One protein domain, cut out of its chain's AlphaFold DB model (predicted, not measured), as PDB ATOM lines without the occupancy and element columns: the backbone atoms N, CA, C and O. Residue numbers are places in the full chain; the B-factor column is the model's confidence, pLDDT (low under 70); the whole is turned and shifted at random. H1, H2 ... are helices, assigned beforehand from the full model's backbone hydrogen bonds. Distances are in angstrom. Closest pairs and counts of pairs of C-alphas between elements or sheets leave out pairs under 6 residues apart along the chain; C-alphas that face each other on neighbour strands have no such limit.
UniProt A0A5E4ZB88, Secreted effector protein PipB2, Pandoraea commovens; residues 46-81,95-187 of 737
ATOM      1  N   PRO A  46      -7.816  -5.271  29.750       73.69
ATOM      2  CA  PRO A  46      -7.050  -4.565  28.727       73.69
ATOM      3  C   PRO A  46      -7.122  -3.048  28.919       73.69
ATOM      4  O   PRO A  46      -8.062  -2.531  29.526       73.69
ATOM      5  N   ALA A  47      -6.136  -2.333  28.370       82.00
ATOM      6  CA  ALA A  47      -6.109  -0.874  28.393       82.00
ATOM      7  C   ALA A  47      -7.416  -0.275  27.835       82.00
ATOM      8  O   ALA A  47      -8.021  -0.828  26.913       82.00
ATOM      9  N   GLU A  48      -7.838   0.871  28.374       83.38
ATOM     10  CA  GLU A  48      -9.169   1.448  28.124       83.38
ATOM     11  C   GLU A  48      -9.455   1.710  26.635       83.38
ATOM     12  O   GLU A  48     -10.577   1.530  26.164       83.38
ATOM     13  N   ALA A  49      -8.430   2.063  25.855       84.06
ATOM     14  CA  ALA A  49      -8.569   2.265  24.415       84.06
ATOM     15  C   ALA A  49      -8.918   0.956  23.677       84.06
ATOM     16  O   ALA A  49      -9.844   0.931  22.863       84.06
ATOM     17  N   LEU A  50      -8.226  -0.144  24.002       85.69
ATOM     18  CA  LEU A  50      -8.512  -1.476  23.462       85.69
ATOM     19  C   LEU A  50      -9.863  -2.006  23.969       85.69
ATOM     20  O   LEU A  50     -10.623  -2.575  23.187       85.69
ATOM     21  N   ARG A  51     -10.204  -1.752  25.241       85.12
ATOM     22  CA  ARG A  51     -11.533  -2.043  25.806       85.12
ATOM     23  C   ARG A  51     -12.642  -1.436  24.963       85.12
ATOM     24  O   ARG A  51     -13.549  -2.139  24.521       85.12
ATOM     25  N   CYS A  52     -12.564  -0.126  24.752       86.06
ATOM     26  CA  CYS A  52     -13.563   0.623  24.006       86.06
ATOM     27  C   CYS A  52     -13.675   0.121  22.563       86.06
ATOM     28  O   CYS A  52     -14.784   0.018  22.044       86.06
ATOM     29  N   ALA A  53     -12.551  -0.231  21.930       86.94
ATOM     30  CA  ALA A  53     -12.552  -0.803  20.586       86.94
ATOM     31  C   ALA A  53     -13.298  -2.150  20.532       86.94
ATOM     32  O   ALA A  53     -14.170  -2.325  19.685       86.94
ATOM     33  N   ILE A  54     -13.028  -3.068  21.470       86.00
ATOM     34  CA  ILE A  54     -13.702  -4.380  21.543       86.00
ATOM     35  C   ILE A  54     -15.203  -4.223  21.829       86.00
ATOM     36  O   ILE A  54     -16.024  -4.927  21.244       86.00
ATOM     37  N   LEU A  55     -15.589  -3.286  22.698       86.06
ATOM     38  CA  LEU A  55     -16.999  -3.042  23.017       86.06
ATOM     39  C   LEU A  55     -17.785  -2.455  21.837       86.06
ATOM     40  O   LEU A  55     -18.977  -2.727  21.714       86.06
ATOM     41  N   ARG A  56     -17.135  -1.685  20.959       88.69
ATOM     42  CA  ARG A  56     -17.753  -1.155  19.733       88.69
ATOM     43  C   ARG A  56     -17.872  -2.189  18.618       88.69
ATOM     44  O   ARG A  56     -18.736  -2.027  17.767       88.69
ATOM     45  N   ALA A  57     -17.011  -3.205  18.631       87.94
ATOM     46  CA  ALA A  57     -16.997  -4.261  17.632       87.94
ATOM     47  C   ALA A  57     -18.307  -5.057  17.643       87.94
ATOM     48  O   ALA A  57     -18.870  -5.322  18.717       87.94
ATOM     49  N   ASP A  58     -18.763  -5.474  16.464       89.25
ATOM     50  CA  ASP A  58     -19.907  -6.375  16.334       89.25
ATOM     51  C   ASP A  58     -19.560  -7.820  16.759       89.25
ATOM     52  O   ASP A  58     -18.439  -8.138  17.164       89.25
ATOM     53  N   LEU A  59     -20.534  -8.736  16.702       84.31
ATOM     54  CA  LEU A  59     -20.317 -10.123  17.124       84.31
ATOM     55  C   LEU A  59     -19.246 -10.852  16.287       84.31
ATOM     56  O   LEU A  59     -18.464 -11.625  16.846       84.31
ATOM     57  N   ALA A  60     -19.209 -10.637  14.971       83.75
ATOM     58  CA  ALA A  60     -18.261 -11.295  14.074       83.75
ATOM     59  C   ALA A  60     -16.847 -10.730  14.260       83.75
ATOM     60  O   ALA A  60     -15.871 -11.479  14.339       83.75
ATOM     61  N   GLU A  61     -16.736  -9.416  14.417       88.06
ATOM     62  CA  GLU A  61     -15.488  -8.728  14.713       88.06
ATOM     63  C   GLU A  61     -14.921  -9.144  16.065       88.06
ATOM     64  O   GLU A  61     -13.732  -9.446  16.154       88.06
ATOM     65  N   ARG A  62     -15.759  -9.251  17.105       85.62
ATOM     66  CA  ARG A  62     -15.328  -9.764  18.413       85.62
ATOM     67  C   ARG A  62     -14.819 -11.198  18.323       85.62
ATOM     68  O   ARG A  62     -13.813 -11.500  18.957       85.62
ATOM     69  N   ARG A  63     -15.454 -12.073  17.531       82.62
ATOM     70  CA  ARG A  63     -14.947 -13.439  17.279       82.62
ATOM     71  C   ARG A  63     -13.578 -13.414  16.596       82.62
ATOM     72  O   ARG A  63     -12.663 -14.096  17.040       82.62
ATOM     73  N   ALA A  64     -13.405 -12.583  15.573       83.50
ATOM     74  CA  ALA A  64     -12.122 -12.437  14.893       83.50
ATOM     75  C   ALA A  64     -11.020 -11.878  15.812       83.50
ATOM     76  O   ALA A  64      -9.901 -12.390  15.815       83.50
ATOM     77  N   ILE A  65     -11.337 -10.873  16.635       86.31
ATOM     78  CA  ILE A  65     -10.416 -10.338  17.647       86.31
ATOM     79  C   ILE A  65     -10.070 -11.422  18.674       86.31
ATOM     80  O   ILE A  65      -8.907 -11.543  19.049       86.31
ATOM     81  N   ALA A  66     -11.033 -12.248  19.087       82.31
ATOM     82  CA  ALA A  66     -10.798 -13.358  20.007       82.31
ATOM     83  C   ALA A  66      -9.787 -14.378  19.447       82.31
ATOM     84  O   ALA A  66      -8.876 -14.792  20.163       82.31
ATOM     85  N   LEU A  67      -9.889 -14.722  18.159       83.06
ATOM     86  CA  LEU A  67      -8.918 -15.590  17.480       83.06
ATOM     87  C   LEU A  67      -7.525 -14.949  17.402       83.06
ATOM     88  O   LEU A  67      -6.530 -15.625  17.668       83.06
ATOM     89  N   LEU A  68      -7.448 -13.643  17.112       85.12
ATOM     90  CA  LEU A  68      -6.185 -12.894  17.125       85.12
ATOM     91  C   LEU A  68      -5.534 -12.922  18.516       85.12
ATOM     92  O   LEU A  68      -4.336 -13.167  18.613       85.12
ATOM     93  N   VAL A  69      -6.309 -12.704  19.587       83.12
ATOM     94  CA  VAL A  69      -5.830 -12.797  20.979       83.12
ATOM     95  C   VAL A  69      -5.336 -14.210  21.288       83.12
ATOM     96  O   VAL A  69      -4.238 -14.360  21.823       83.12
ATOM     97  N   SER A  70      -6.110 -15.239  20.917       80.44
ATOM     98  CA  SER A  70      -5.751 -16.645  21.151       80.44
ATOM     99  C   SER A  70      -4.392 -16.974  20.533       80.44
ATOM    100  O   SER A  70      -3.459 -17.360  21.239       80.44
ATOM    101  N   TRP A  71      -4.216 -16.703  19.239       82.44
ATOM    102  CA  TRP A  71      -2.945 -16.956  18.568       82.44
ATOM    103  C   TRP A  71      -1.800 -16.093  19.123       82.44
ATOM    104  O   TRP A  71      -0.704 -16.602  19.353       82.44
ATOM    105  N   LEU A  72      -2.045 -14.808  19.413       81.88
ATOM    106  CA  LEU A  72      -1.022 -13.892  19.929       81.88
ATOM    107  C   LEU A  72      -0.488 -14.336  21.300       81.88
ATOM    108  O   LEU A  72       0.719 -14.286  21.534       81.88
ATOM    109  N   THR A  73      -1.367 -14.796  22.198       78.94
ATOM    110  CA  THR A  73      -0.957 -15.338  23.509       78.94
ATOM    111  C   THR A  73      -0.063 -16.569  23.369       78.94
ATOM    112  O   THR A  73       0.941 -16.675  24.076       78.94
ATOM    113  N   HIS A  74      -0.368 -17.460  22.420       77.50
ATOM    114  CA  HIS A  74       0.478 -18.613  22.119       77.50
ATOM    115  C   HIS A  74       1.832 -18.209  21.514       77.50
ATOM    116  O   HIS A  74       2.877 -18.644  22.002       77.50
ATOM    117  N   ALA A  75       1.830 -17.347  20.493       77.94
ATOM    118  CA  ALA A  75       3.042 -16.912  19.800       77.94
ATOM    119  C   ALA A  75       4.033 -16.208  20.751       77.94
ATOM    120  O   ALA A  75       5.220 -16.528  20.764       77.94
ATOM    121  N   LEU A  76       3.546 -15.316  21.626       78.50
ATOM    122  CA  LEU A  76       4.382 -14.623  22.618       78.50
ATOM    123  C   LEU A  76       4.926 -15.568  23.712       78.50
ATOM    124  O   LEU A  76       6.031 -15.364  24.226       78.50
ATOM    125  N   ALA A  77       4.181 -16.620  24.070       74.56
ATOM    126  CA  ALA A  77       4.650 -17.661  24.987       74.56
ATOM    127  C   ALA A  77       5.741 -18.558  24.363       74.56
ATOM    128  O   ALA A  77       6.665 -18.979  25.061       74.56
ATOM    129  N   GLN A  78       5.670 -18.833  23.056       68.81
ATOM    130  CA  GLN A  78       6.722 -19.530  22.302       68.81
ATOM    131  C   GLN A  78       7.989 -18.671  22.184       68.81
ATOM    132  O   GLN A  78       9.084 -19.155  22.474       68.81
ATOM    133  N   ASP A  79       7.851 -17.389  21.832       65.81
ATOM    134  CA  ASP A  79       8.987 -16.467  21.690       65.81
ATOM    135  C   ASP A  79       9.777 -16.315  22.996       65.81
ATOM    136  O   ASP A  79      11.007 -16.355  22.999       65.81
ATOM    137  N   THR A  80       9.088 -16.217  24.136       59.72
ATOM    138  CA  THR A  80       9.739 -16.132  25.458       59.72
ATOM    139  C   THR A  80      10.484 -17.411  25.846       59.72
ATOM    140  O   THR A  80      11.544 -17.321  26.466       59.72
ATOM    141  N   ARG A  81      10.007 -18.597  25.435       56.62
ATOM    142  CA  ARG A  81      10.743 -19.868  25.596       56.62
ATOM    143  C   ARG A  81      11.958 -19.962  24.665       56.62
ATOM    144  O   ARG A  81      12.947 -20.599  25.018       56.62
ATOM    145  N   ALA A  95       8.555 -18.338   6.403       65.50
ATOM    146  CA  ALA A  95       7.461 -19.248   6.757       65.50
ATOM    147  C   ALA A  95       7.425 -20.450   5.790       65.50
ATOM    148  O   ALA A  95       7.494 -20.254   4.578       65.50
ATOM    149  N   ASP A  96       7.324 -21.673   6.311       67.25
ATOM    150  CA  ASP A  96       7.326 -22.923   5.534       67.25
ATOM    151  C   ASP A  96       6.098 -23.760   5.916       67.25
ATOM    152  O   ASP A  96       5.929 -24.094   7.082       67.25
ATOM    153  N   ALA A  97       5.250 -24.134   4.952       60.06
ATOM    154  CA  ALA A  97       4.050 -24.943   5.194       60.06
ATOM    155  C   ALA A  97       4.319 -26.292   5.883       60.06
ATOM    156  O   ALA A  97       3.408 -26.831   6.516       60.06
ATOM    157  N   ALA A  98       5.528 -26.849   5.753       58.28
ATOM    158  CA  ALA A  98       5.906 -28.106   6.398       58.28
ATOM    159  C   ALA A  98       6.210 -27.951   7.898       58.28
ATOM    160  O   ALA A  98       6.199 -28.937   8.633       58.28
ATOM    161  N   ARG A  99       6.489 -26.728   8.360       62.88
ATOM    162  CA  ARG A  99       6.798 -26.415   9.756       62.88
ATOM    163  C   ARG A  99       5.666 -25.544  10.296       62.88
ATOM    164  O   ARG A  99       5.465 -24.442   9.809       62.88
ATOM    165  N   GLY A 100       4.940 -25.999  11.318       61.31
ATOM    166  CA  GLY A 100       3.862 -25.239  11.987       61.31
ATOM    167  C   GLY A 100       4.304 -23.939  12.682       61.31
ATOM    168  O   GLY A 100       3.594 -23.417  13.535       61.31
ATOM    169  N   ASP A 101       5.490 -23.423  12.356       68.06
ATOM    170  CA  ASP A 101       6.155 -22.338  13.050       68.06
ATOM    171  C   ASP A 101       6.041 -21.031  12.255       68.06
ATOM    172  O   ASP A 101       6.656 -20.863  11.200       68.06
ATOM    173  N   LEU A 102       5.224 -20.106  12.759       75.69
ATOM    174  CA  LEU A 102       4.933 -18.823  12.124       75.69
ATOM    175  C   LEU A 102       5.433 -17.666  13.012       75.69
ATOM    176  O   LEU A 102       4.910 -17.486  14.116       75.69
ATOM    177  N   PRO A 103       6.425 -16.869  12.567       75.06
ATOM    178  CA  PRO A 103       6.981 -15.785  13.374       75.06
ATOM    179  C   PRO A 103       6.016 -14.599  13.500       75.06
ATOM    180  O   PRO A 103       5.525 -14.061  12.507       75.06
ATOM    181  N   PHE A 104       5.798 -14.117  14.723       83.06
ATOM    182  CA  PHE A 104       4.954 -12.948  14.952       83.06
ATOM    183  C   PHE A 104       5.587 -11.653  14.418       83.06
ATOM    184  O   PHE A 104       6.697 -11.279  14.792       83.06
ATOM    185  N   ASP A 105       4.838 -10.908  13.599       83.81
ATOM    186  CA  ASP A 105       5.190  -9.558  13.162       83.81
ATOM    187  C   ASP A 105       4.324  -8.506  13.874       83.81
ATOM    188  O   ASP A 105       3.145  -8.288  13.576       83.81
ATOM    189  N   LYS A 106       4.946  -7.745  14.780       80.94
ATOM    190  CA  LYS A 106       4.294  -6.628  15.480       80.94
ATOM    191  C   LYS A 106       3.757  -5.554  14.525       80.94
ATOM    192  O   LYS A 106       2.729  -4.925  14.805       80.94
ATOM    193  N   ALA A 107       4.431  -5.324  13.398       86.06
ATOM    194  CA  ALA A 107       3.959  -4.385  12.390       86.06
ATOM    195  C   ALA A 107       2.709  -4.919  11.672       86.06
ATOM    196  O   ALA A 107       1.866  -4.118  11.262       86.06
ATOM    197  N   ALA A 108       2.549  -6.242  11.564       85.75
ATOM    198  CA  ALA A 108       1.351  -6.869  11.016       85.75
ATOM    199  C   ALA A 108       0.127  -6.603  11.892       85.75
ATOM    200  O   ALA A 108      -0.890  -6.158  11.371       85.75
ATOM    201  N   LEU A 109       0.248  -6.713  13.219       88.44
ATOM    202  CA  LEU A 109      -0.860  -6.392  14.127       88.44
ATOM    203  C   LEU A 109      -1.342  -4.941  13.973       88.44
ATOM    204  O   LEU A 109      -2.541  -4.678  13.894       88.44
ATOM    205  N   THR A 110      -0.407  -3.993  13.864       89.88
ATOM    206  CA  THR A 110      -0.748  -2.585  13.600       89.88
ATOM    207  C   THR A 110      -1.484  -2.434  12.265       89.88
ATOM    208  O   THR A 110      -2.463  -1.688  12.184       89.88
ATOM    209  N   ARG A 111      -1.046  -3.156  11.221       88.19
ATOM    210  CA  ARG A 111      -1.711  -3.151   9.911       88.19
ATOM    211  C   ARG A 111      -3.131  -3.692  10.012       88.19
ATOM    212  O   ARG A 111      -4.026  -2.990   9.559       88.19
ATOM    213  N   VAL A 112      -3.344  -4.835  10.665       88.62
ATOM    214  CA  VAL A 112      -4.677  -5.432  10.868       88.62
ATOM    215  C   VAL A 112      -5.642  -4.430  11.491       88.62
ATOM    216  O   VAL A 112      -6.729  -4.216  10.963       88.62
ATOM    217  N   TRP A 113      -5.235  -3.738  12.556       89.81
ATOM    218  CA  TRP A 113      -6.078  -2.711  13.177       89.81
ATOM    219  C   TRP A 113      -6.338  -1.507  12.264       89.81
ATOM    220  O   TRP A 113      -7.431  -0.948  12.288       89.81
ATOM    221  N   SER A 114      -5.370  -1.129  11.426       89.12
ATOM    222  CA  SER A 114      -5.543  -0.034  10.465       89.12
ATOM    223  C   SER A 114      -6.409  -0.395   9.251       89.12
ATOM    224  O   SER A 114      -7.089   0.478   8.720       89.12
ATOM    225  N   THR A 115      -6.391  -1.653   8.798       85.12
ATOM    226  CA  THR A 115      -7.081  -2.097   7.576       85.12
ATOM    227  C   THR A 115      -8.445  -2.702   7.871       85.12
ATOM    228  O   THR A 115      -9.409  -2.398   7.174       85.12
ATOM    229  N   ARG A 116      -8.537  -3.547   8.903       87.06
ATOM    230  CA  ARG A 116      -9.741  -4.309   9.249       87.06
ATOM    231  C   ARG A 116     -10.658  -3.558  10.205       87.06
ATOM    232  O   ARG A 116     -11.871  -3.617  10.045       87.06
ATOM    233  N   TYR A 117     -10.079  -2.819  11.148       89.94
ATOM    234  CA  TYR A 117     -10.810  -2.188  12.250       89.94
ATOM    235  C   TYR A 117     -10.670  -0.652  12.346       89.94
ATOM    236  O   TYR A 117     -10.723  -0.121  13.459       89.94
ATOM    237  N   PRO A 118     -10.517   0.118  11.243       88.81
ATOM    238  CA  PRO A 118     -10.287   1.563  11.347       88.81
ATOM    239  C   PRO A 118     -11.449   2.306  12.024       88.81
ATOM    240  O   PRO A 118     -11.230   3.286  12.733       88.81
ATOM    241  N   HIS A 119     -12.679   1.820  11.851       90.75
ATOM    242  CA  HIS A 119     -13.888   2.405  12.430       90.75
ATOM    243  C   HIS A 119     -13.997   2.188  13.954       90.75
ATOM    244  O   HIS A 119     -14.690   2.947  14.628       90.75
ATOM    245  N   LEU A 120     -13.269   1.217  14.520       91.31
ATOM    246  CA  LEU A 120     -13.250   0.963  15.967       91.31
ATOM    247  C   LEU A 120     -12.320   1.924  16.728       91.31
ATOM    248  O   LEU A 120     -12.492   2.122  17.935       91.31
ATOM    249  N   LEU A 121     -11.362   2.552  16.032       88.69
ATOM    250  CA  LEU A 121     -10.285   3.344  16.634       88.69
ATOM    251  C   LEU A 121     -10.752   4.687  17.234       88.69
ATOM    252  O   LEU A 121     -10.213   5.111  18.251       88.69
ATOM    253  N   HIS A 122     -11.743   5.365  16.636       85.44
ATOM    254  CA  HIS A 122     -12.370   6.617  17.126       85.44
ATOM    255  C   HIS A 122     -11.391   7.675  17.700       85.44
ATOM    256  O   HIS A 122     -11.617   8.238  18.772       85.44
ATOM    257  N   GLY A 123     -10.291   7.947  16.990       80.50
ATOM    258  CA  GLY A 123      -9.260   8.916  17.391       80.50
ATOM    259  C   GLY A 123      -8.025   8.303  18.062       80.50
ATOM    260  O   GLY A 123      -6.990   8.963  18.134       80.50
ATOM    261  N   ALA A 124      -8.078   7.035  18.481       86.75
ATOM    262  CA  ALA A 124      -6.890   6.284  18.879       86.75
ATOM    263  C   ALA A 124      -6.040   5.917  17.652       86.75
ATOM    264  O   ALA A 124      -6.554   5.673  16.558       86.75
ATOM    265  N   ARG A 125      -4.716   5.830  17.821       90.25
ATOM    266  CA  ARG A 125      -3.837   5.330  16.756       90.25
ATOM    267  C   ARG A 125      -3.817   3.804  16.793       90.25
ATOM    268  O   ARG A 125      -3.657   3.215  17.859       90.25
ATOM    269  N   ALA A 126      -3.874   3.157  15.627       89.88
ATOM    270  CA  ALA A 126      -3.752   1.697  15.514       89.88
ATOM    271  C   ALA A 126      -2.475   1.153  16.189       89.88
ATOM    272  O   ALA A 126      -2.479   0.060  16.744       89.88
ATOM    273  N   THR A 127      -1.392   1.940  16.191       91.00
ATOM    274  CA  THR A 127      -0.130   1.618  16.876       91.00
ATOM    275  C   THR A 127      -0.267   1.524  18.393       91.00
ATOM    276  O   THR A 127       0.465   0.759  19.017       91.00
ATOM    277  N   ASP A 128      -1.147   2.333  18.988       89.06
ATOM    278  CA  ASP A 128      -1.384   2.331  20.432       89.06
ATOM    279  C   ASP A 128      -2.243   1.109  20.798       89.06
ATOM    280  O   ASP A 128      -1.829   0.317  21.634       89.06
ATOM    281  N   ILE A 129      -3.320   0.841  20.047       90.00
ATOM    282  CA  ILE A 129      -4.154  -0.365  20.226       90.00
ATOM    283  C   ILE A 129      -3.346  -1.661  20.055       90.00
ATOM    284  O   ILE A 129      -3.443  -2.569  20.877       90.00
ATOM    285  N   ALA A 130      -2.512  -1.752  19.016       88.88
ATOM    286  CA  ALA A 130      -1.659  -2.919  18.796       88.88
ATOM    287  C   ALA A 130      -0.636  -3.108  19.930       88.88
ATOM    288  O   ALA A 130      -0.362  -4.238  20.332       88.88
ATOM    289  N   ARG A 131      -0.077  -2.013  20.471       88.00
ATOM    290  CA  ARG A 131       0.821  -2.063  21.635       88.00
ATOM    291  C   ARG A 131       0.081  -2.581  22.864       88.00
ATOM    292  O   ARG A 131       0.579  -3.511  23.491       88.00
ATOM    293  N   ASP A 132      -1.089  -2.022  23.149       87.44
ATOM    294  CA  ASP A 132      -1.924  -2.398  24.290       87.44
ATOM    295  C   ASP A 132      -2.314  -3.882  24.221       87.44
ATOM    296  O   ASP A 132      -2.222  -4.608  25.212       87.44
ATOM    297  N   MET A 133      -2.652  -4.370  23.025       87.38
ATOM    298  CA  MET A 133      -2.989  -5.772  22.785       87.38
ATOM    299  C   MET A 133      -1.798  -6.711  23.020       87.38
ATOM    300  O   MET A 133      -1.954  -7.730  23.692       87.38
ATOM    301  N   VAL A 134      -0.596  -6.354  22.549       86.25
ATOM    302  CA  VAL A 134       0.632  -7.123  22.833       86.25
ATOM    303  C   VAL A 134       0.935  -7.133  24.330       86.25
ATOM    304  O   VAL A 134       1.242  -8.191  24.876       86.25
ATOM    305  N   THR A 135       0.818  -5.990  25.016       84.88
ATOM    306  CA  THR A 135       1.052  -5.927  26.469       84.88
ATOM    307  C   THR A 135       0.046  -6.756  27.256       84.88
ATOM    308  O   THR A 135       0.422  -7.391  28.236       84.88
ATOM    309  N   TRP A 136      -1.207  -6.800  26.805       81.50
ATOM    310  CA  TRP A 136      -2.259  -7.594  27.430       81.50
ATOM    311  C   TRP A 136      -2.050  -9.103  27.240       81.50
ATOM    312  O   TRP A 136      -2.325  -9.872  28.156       81.50
ATOM    313  N   CYS A 137      -1.515  -9.522  26.087       80.44
ATOM    314  CA  CYS A 137      -1.282 -10.933  25.757       80.44
ATOM    315  C   CYS A 137       0.089 -11.474  26.207       80.44
ATOM    316  O   CYS A 137       0.339 -12.672  26.087       80.44
ATOM    317  N   SER A 138       0.991 -10.619  26.698       79.12
ATOM    318  CA  SER A 138       2.335 -11.028  27.126       79.12
ATOM    319  C   SER A 138       2.302 -11.790  28.466       79.12
ATOM    320  O   SER A 138       1.573 -11.387  29.377       79.12
ATOM    321  N   PRO A 139       3.106 -12.859  28.643       69.19
ATOM    322  CA  PRO A 139       3.175 -13.591  29.909       69.19
ATOM    323  C   PRO A 139       3.714 -12.714  31.055       69.19
ATOM    324  O   PRO A 139       4.568 -11.849  30.857       69.19
ATOM    325  N   SER A 140       3.210 -12.930  32.278       63.22
ATOM    326  CA  SER A 140       3.653 -12.186  33.467       63.22
ATOM    327  C   SER A 140       5.060 -12.612  33.922       63.22
ATOM    328  O   SER A 140       5.460 -13.755  33.699       63.22
ATOM    329  N   ARG A 141       5.808 -11.712  34.589       52.47
ATOM    330  CA  ARG A 141       7.179 -11.972  35.093       52.47
ATOM    331  C   ARG A 141       7.290 -13.176  36.047       52.47
ATOM    332  O   ARG A 141       8.383 -13.711  36.181       52.47
ATOM    333  N   ASP A 142       6.186 -13.633  36.636       47.94
ATOM    334  CA  ASP A 142       6.157 -14.731  37.615       47.94
ATOM    335  C   ASP A 142       5.936 -16.121  36.982       47.94
ATOM    336  O   ASP A 142       5.646 -17.090  37.683       47.94
ATOM    337  N   GLY A 143       5.987 -16.242  35.649       44.28
ATOM    338  CA  GLY A 143       5.843 -17.524  34.942       44.28
ATOM    339  C   GLY A 143       4.431 -18.129  34.971       44.28
ATOM    340  O   GLY A 143       4.168 -19.114  34.284       44.28
ATOM    341  N   ARG A 144       3.486 -17.529  35.708       41.75
ATOM    342  CA  ARG A 144       2.061 -17.869  35.638       41.75
ATOM    343  C   ARG A 144       1.439 -17.188  34.419       41.75
ATOM    344  O   ARG A 144       1.437 -15.957  34.314       41.75
ATOM    345  N   ALA A 145       0.901 -17.991  33.502       42.16
ATOM    346  CA  ALA A 145       0.096 -17.507  32.389       42.16
ATOM    347  C   ALA A 145      -1.131 -16.771  32.951       42.16
ATOM    348  O   ALA A 145      -2.034 -17.386  33.516       42.16
ATOM    349  N   ARG A 146      -1.167 -15.437  32.836       49.62
ATOM    350  CA  ARG A 146      -2.417 -14.691  33.006       49.62
ATOM    351  C   ARG A 146      -3.231 -14.963  31.751       49.62
ATOM    352  O   ARG A 146      -3.023 -14.298  30.746       49.62
ATOM    353  N   ALA A 147      -4.105 -15.966  31.786       49.38
ATOM    354  CA  ALA A 147      -5.095 -16.125  30.731       49.38
ATOM    355  C   ALA A 147      -5.900 -14.811  30.665       49.38
ATOM    356  O   ALA A 147      -6.486 -14.429  31.687       49.38
ATOM    357  N   PRO A 148      -5.881 -14.065  29.544       55.59
ATOM    358  CA  PRO A 148      -6.670 -12.843  29.423       55.59
ATOM    359  C   PRO A 148      -8.132 -13.187  29.726       55.59
ATOM    360  O   PRO A 148      -8.675 -14.116  29.138       55.59
ATOM    361  N   GLN A 149      -8.775 -12.515  30.686       55.00
ATOM    362  CA  GLN A 149     -10.160 -12.857  31.024       55.00
ATOM    363  C   GLN A 149     -11.100 -12.462  29.883       55.00
ATOM    364  O   GLN A 149     -11.409 -11.288  29.678       55.00
ATOM    365  N   TRP A 150     -11.602 -13.487  29.199       60.12
ATOM    366  CA  TRP A 150     -12.414 -13.460  27.983       60.12
ATOM    367  C   TRP A 150     -13.800 -12.816  28.107       60.12
ATOM    368  O   TRP A 150     -14.524 -12.793  27.126       60.12
ATOM    369  N   HIS A 151     -14.198 -12.263  29.257       62.50
ATOM    370  CA  HIS A 151     -15.567 -11.766  29.474       62.50
ATOM    371  C   HIS A 151     -16.013 -10.604  28.559       62.50
ATOM    372  O   HIS A 151     -17.201 -10.297  28.511       62.50
ATOM    373  N   TRP A 152     -15.094  -9.937  27.848       60.62
ATOM    374  CA  TRP A 152     -15.422  -8.900  26.846       60.62
ATOM    375  C   TRP A 152     -15.519  -9.458  25.418       60.62
ATOM    376  O   TRP A 152     -15.921  -8.754  24.493       60.62
ATOM    377  N   LEU A 153     -15.142 -10.722  25.248       66.62
ATOM    378  CA  LEU A 153     -15.225 -11.506  24.025       66.62
ATOM    379  C   LEU A 153     -16.385 -12.516  24.192       66.62
ATOM    380  O   LEU A 153     -16.822 -12.767  25.315       66.62
ATOM    381  N   PRO A 154     -16.974 -13.043  23.107       57.59
ATOM    382  CA  PRO A 154     -18.146 -13.917  23.197       57.59
ATOM    383  C   PRO A 154     -17.919 -15.122  24.133       57.59
ATOM    384  O   PRO A 154     -16.910 -15.812  24.029       57.59
ATOM    385  N   SER A 155     -18.867 -15.365  25.046       50.22
ATOM    386  CA  SER A 155     -18.808 -16.417  26.069       50.22
ATOM    387  C   SER A 155     -19.269 -17.787  25.558       50.22
ATOM    388  O   SER A 155     -20.269 -17.875  24.848       50.22
ATOM    389  N   GLY A 156     -18.601 -18.851  26.018       48.38
ATOM    390  CA  GLY A 156     -19.140 -20.217  26.087       48.38
ATOM    391  C   GLY A 156     -18.679 -21.168  24.987       48.38
ATOM    392  O   GLY A 156     -17.865 -22.040  25.259       48.38
ATOM    393  N   ASP A 157     -19.153 -20.977  23.753       46.66
ATOM    394  CA  ASP A 157     -19.086 -22.037  22.725       46.66
ATOM    395  C   ASP A 157     -18.156 -21.743  21.526       46.66
ATOM    396  O   ASP A 157     -18.025 -22.573  20.632       46.66
ATOM    397  N   ALA A 158     -17.500 -20.574  21.456       47.66
ATOM    398  CA  ALA A 158     -16.960 -20.055  20.183       47.66
ATOM    399  C   ALA A 158     -15.429 -19.863  20.068       47.66
ATOM    400  O   ALA A 158     -14.979 -19.362  19.041       47.66
ATOM    401  N   VAL A 159     -14.610 -20.257  21.052       53.88
ATOM    402  CA  VAL A 159     -13.132 -20.301  20.898       53.88
ATOM    403  C   VAL A 159     -12.580 -21.558  21.581       53.88
ATOM    404  O   VAL A 159     -11.773 -21.493  22.501       53.88
ATOM    405  N   ALA A 160     -13.061 -22.730  21.164       48.41
ATOM    406  CA  ALA A 160     -12.573 -24.028  21.634       48.41
ATOM    407  C   ALA A 160     -11.315 -24.471  20.867       48.41
ATOM    408  O   ALA A 160     -11.264 -25.575  20.336       48.41
ATOM    409  N   PHE A 161     -10.311 -23.602  20.753       61.28
ATOM    410  CA  PHE A 161      -9.076 -23.960  20.064       61.28
ATOM    411  C   PHE A 161      -7.873 -23.482  20.857       61.28
ATOM    412  O   PHE A 161      -7.625 -22.280  20.959       61.28
ATOM    413  N   ASP A 162      -7.154 -24.447  21.424       65.81
ATOM    414  CA  ASP A 162      -5.871 -24.239  22.077       65.81
ATOM    415  C   ASP A 162      -4.768 -24.240  21.007       65.81
ATOM    416  O   ASP A 162      -4.440 -25.304  20.472       65.81
ATOM    417  N   PRO A 163      -4.163 -23.084  20.678       62.16
ATOM    418  CA  PRO A 163      -3.094 -23.036  19.689       62.16
ATOM    419  C   PRO A 163      -1.854 -23.822  20.146       62.16
ATOM    420  O   PRO A 163      -1.029 -24.190  19.314       62.16
ATOM    421  N   ALA A 164      -1.720 -24.131  21.447       63.81
ATOM    422  CA  ALA A 164      -0.636 -24.966  21.954       63.81
ATOM    423  C   ALA A 164      -0.742 -26.430  21.528       63.81
ATOM    424  O   ALA A 164       0.293 -27.050  21.298       63.81
ATOM    425  N   ALA A 165      -1.955 -26.957  21.349       67.25
ATOM    426  CA  ALA A 165      -2.166 -28.312  20.837       67.25
ATOM    427  C   ALA A 165      -1.821 -28.444  19.340       67.25
ATOM    428  O   ALA A 165      -1.634 -29.550  18.842       67.25
ATOM    429  N   MET A 166      -1.732 -27.314  18.633       66.88
ATOM    430  CA  MET A 166      -1.547 -27.241  17.182       66.88
ATOM    431  C   MET A 166      -0.123 -26.900  16.742       66.88
ATOM    432  O   MET A 166       0.179 -26.987  15.554       66.88
ATOM    433  N   ALA A 167       0.751 -26.506  17.671       63.56
ATOM    434  CA  ALA A 167       2.115 -26.088  17.352       63.56
ATOM    435  C   ALA A 167       2.923 -27.178  16.619       63.56
ATOM    436  O   ALA A 167       3.811 -26.858  15.831       63.56
ATOM    437  N   ASP A 168       2.578 -28.450  16.848       69.06
ATOM    438  CA  ASP A 168       3.225 -29.608  16.227       69.06
ATOM    439  C   ASP A 168       2.535 -30.072  14.930       69.06
ATOM    440  O   ASP A 168       3.046 -30.954  14.238       69.06
ATOM    441  N   TRP A 169       1.373 -29.505  14.583       75.31
ATOM    442  CA  TRP A 169       0.620 -29.895  13.390       75.31
ATOM    443  C   TRP A 169       1.112 -29.120  12.161       75.31
ATOM    444  O   TRP A 169       1.395 -27.919  12.260       75.31
ATOM    445  N   PRO A 170       1.169 -29.752  10.975       78.88
ATOM    446  CA  PRO A 170       1.471 -29.040   9.738       78.88
ATOM    447  C   PRO A 170       0.402 -27.973   9.461       78.88
ATOM    448  O   PRO A 170      -0.786 -28.204   9.683       78.88
ATOM    449  N   LEU A 171       0.798 -26.818   8.904       81.75
ATOM    450  CA  LEU A 171      -0.109 -25.673   8.677       81.75
ATOM    451  C   LEU A 171      -1.347 -26.024   7.835       81.75
ATOM    452  O   LEU A 171      -2.379 -25.370   7.935       81.75
ATOM    453  N   ARG A 172      -1.255 -27.070   7.012       82.81
ATOM    454  CA  ARG A 172      -2.330 -27.566   6.139       82.81
ATOM    455  C   ARG A 172      -3.497 -28.193   6.907       82.81
ATOM    456  O   ARG A 172      -4.597 -28.259   6.372       82.81
ATOM    457  N   GLU A 173      -3.253 -28.654   8.130       83.44
ATOM    458  CA  GLU A 173      -4.260 -29.268   9.004       83.44
ATOM    459  C   GLU A 173      -4.903 -28.246   9.951       83.44
ATOM    460  O   GLU A 173      -5.808 -28.578  10.717       83.44
ATOM    461  N   TRP A 174      -4.454 -26.987   9.911       84.06
ATOM    462  CA  TRP A 174      -4.986 -25.952  10.783       84.06
ATOM    463  C   TRP A 174      -6.394 -25.525  10.345       84.06
ATOM    464  O   TRP A 174      -6.626 -25.325   9.148       84.06
ATOM    465  N   PRO A 175      -7.340 -25.310  11.284       85.19
ATOM    466  CA  PRO A 175      -8.636 -24.740  10.963       85.19
ATOM    467  C   PRO A 175      -8.483 -23.386  10.254       85.19
ATOM    468  O   PRO A 175      -7.678 -22.558  10.702       85.19
ATOM    469  N   PRO A 176      -9.277 -23.114   9.199       84.62
ATOM    470  CA  PRO A 176      -9.122 -21.917   8.377       84.62
ATOM    471  C   PRO A 176      -9.160 -20.613   9.176       84.62
ATOM    472  O   PRO A 176      -8.362 -19.718   8.919       84.62
ATOM    473  N   ASP A 177     -10.026 -20.507  10.183       82.62
ATOM    474  CA  ASP A 177     -10.198 -19.275  10.960       82.62
ATOM    475  C   ASP A 177      -8.929 -18.884  11.740       82.62
ATOM    476  O   ASP A 177      -8.521 -17.719  11.755       82.62
ATOM    477  N   ILE A 178      -8.270 -19.868  12.358       83.31
ATOM    478  CA  ILE A 178      -7.036 -19.660  13.129       83.31
ATOM    479  C   ILE A 178      -5.853 -19.491  12.195       83.31
ATOM    480  O   ILE A 178      -5.041 -18.592  12.403       83.31
ATOM    481  N   LEU A 179      -5.772 -20.313  11.148       88.00
ATOM    482  CA  LEU A 179      -4.736 -20.198  10.130       88.00
ATOM    483  C   LEU A 179      -4.760 -18.804   9.485       88.00
ATOM    484  O   LEU A 179      -3.721 -18.169   9.346       88.00
ATOM    485  N   SER A 180      -5.947 -18.278   9.180       90.19
ATOM    486  CA  SER A 180      -6.126 -16.923   8.653       90.19
ATOM    487  C   SER A 180      -5.596 -15.863   9.621       90.19
ATOM    488  O   SER A 180      -4.844 -14.976   9.214       90.19
ATOM    489  N   ALA A 181      -5.946 -15.959  10.909       86.94
ATOM    490  CA  ALA A 181      -5.459 -15.041  11.938       86.94
ATOM    491  C   ALA A 181      -3.928 -15.106  12.087       86.94
ATOM    492  O   ALA A 181      -3.268 -14.064  12.104       86.94
ATOM    493  N   ALA A 182      -3.369 -16.318  12.118       88.00
ATOM    494  CA  ALA A 182      -1.937 -16.570  12.228       88.00
ATOM    495  C   ALA A 182      -1.162 -15.966  11.051       88.00
ATOM    496  O   ALA A 182      -0.249 -15.163  11.245       88.00
ATOM    497  N   LEU A 183      -1.569 -16.279   9.818       90.31
ATOM    498  CA  LEU A 183      -0.923 -15.786   8.600       90.31
ATOM    499  C   LEU A 183      -0.992 -14.260   8.488       90.31
ATOM    500  O   LEU A 183      -0.020 -13.629   8.083       90.31
ATOM    501  N   THR A 184      -2.106 -13.652   8.901       89.75
ATOM    502  CA  THR A 184      -2.282 -12.190   8.880       89.75
ATOM    503  C   THR A 184      -1.343 -11.481   9.865       89.75
ATOM    504  O   THR A 184      -0.932 -10.349   9.613       89.75
ATOM    505  N   LEU A 185      -0.977 -12.137  10.971       87.38
ATOM    506  CA  LEU A 185      -0.049 -11.617  11.982       87.38
ATOM    507  C   LEU A 185       1.409 -12.046  11.771       87.38
ATOM    508  O   LEU A 185       2.274 -11.688  12.572       87.38
ATOM    509  N   THR A 186       1.686 -12.771  10.692       86.25
ATOM    510  CA  THR A 186       3.018 -13.265  10.345       86.25
ATOM    511  C   THR A 186       3.605 -12.444   9.201       86.25
ATOM    512  O   THR A 186       2.890 -11.997   8.301       86.25
ATOM    513  N   ASN A 187       4.925 -12.241   9.207       86.31
ATOM    514  CA  ASN A 187       5.624 -11.775   8.013       86.31
ATOM    515  C   ASN A 187       5.907 -12.968   7.091       86.31
ATOM    516  O   ASN A 187       6.808 -13.758   7.353       86.31
TER     517      ASN A 187
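This is residues 46 to 81 and 95 to 187 of the 737 residues of the protein "Secreted effector protein PipB2" of Pandoraea commovens (UniProt A0A5E4ZB88). The long helix H2 runs through the middle of a compact body, with H4 packed on one side of it, the short H5 on the opposite side and H6 crossing it on a third. H3 and H1 pack on H4 farther out, and a long loop, residues 138 to 162, runs round the outside from H4 to H5. The printed part has 129 residues with six named helices, H1 to H6 in chain order, and no named strand; the class is all helix, with 67 residues in the helices. The whole is compact, with a radius of gyration of the C-alphas of 14.2 A, and its outline is rounded, spanning 41 by 33 by 30 A.

Find C-alpha 59 at (-20.317, -10.123, 17.124); from there H2, residues 59 to 81, runs 33.6 A to C-alpha 81 at (10.743, -19.868, 25.596). Before it stands H1, residues 48 to 56, 12.3 A long. After the cut look for H3, residues 106 to 115, 14.6 A, and H4, residues 126 to 137, 16.4 A. H5 is residues 163 to 166, and H6, residues 176 to 184, covers 11.9 A and ends at C-alpha 184 at (-2.282, -12.190, 8.880).

Start at the hubs, H2 and H4, which touch three other helices each. H2 with residues 69 to 76 touches residues 133 to 137 of H4, at a steep tilt of 62 degrees, the same way; the C-alphas of Thr 73 and Cys 137 are closest, 5.0 A. Residues 64 to 71 of H2 touch H6 at a steep tilt of 61 degrees, closest at C-alphas 68 and 181, 5.7 A. Residues 70 to 74 of H2 touch H5, closest at C-alphas 74 and 163, 6.2 A. From H4, residues 126 to 130 touch H3, opposite ways at a steep tilt of 54 degrees, with C-alphas 110 and 130 closest at 5.3 A. Residues 129 to 133 of H4 touch H1, about perpendicular at 81 degrees, with C-alphas 50 and 129 closest at 5.5 A. H3 and H6 only just touch, with 3 pairs of C-alphas within 8 A, the closest being 108 and 184, 6.8 A. H4 and H6 are apart. In H1, H2, H3, H4 and H6 every O i to N i+4 pair is within hydrogen-bond range; H5 is too short for such a pair.

The C-alphas farthest apart are those of Ala 98 and Gly 123, 41.5 A. Residues 82 to 94 are not printed, and C-alphas 81 and 95 are 19.1 A apart across that cut. The link from H4 to H5 is long, 25 residues. Mean pLDDT of the printed part is 76.4; look for values under 70 at residues 78 to 81, 95 to 101 and 139 to 168.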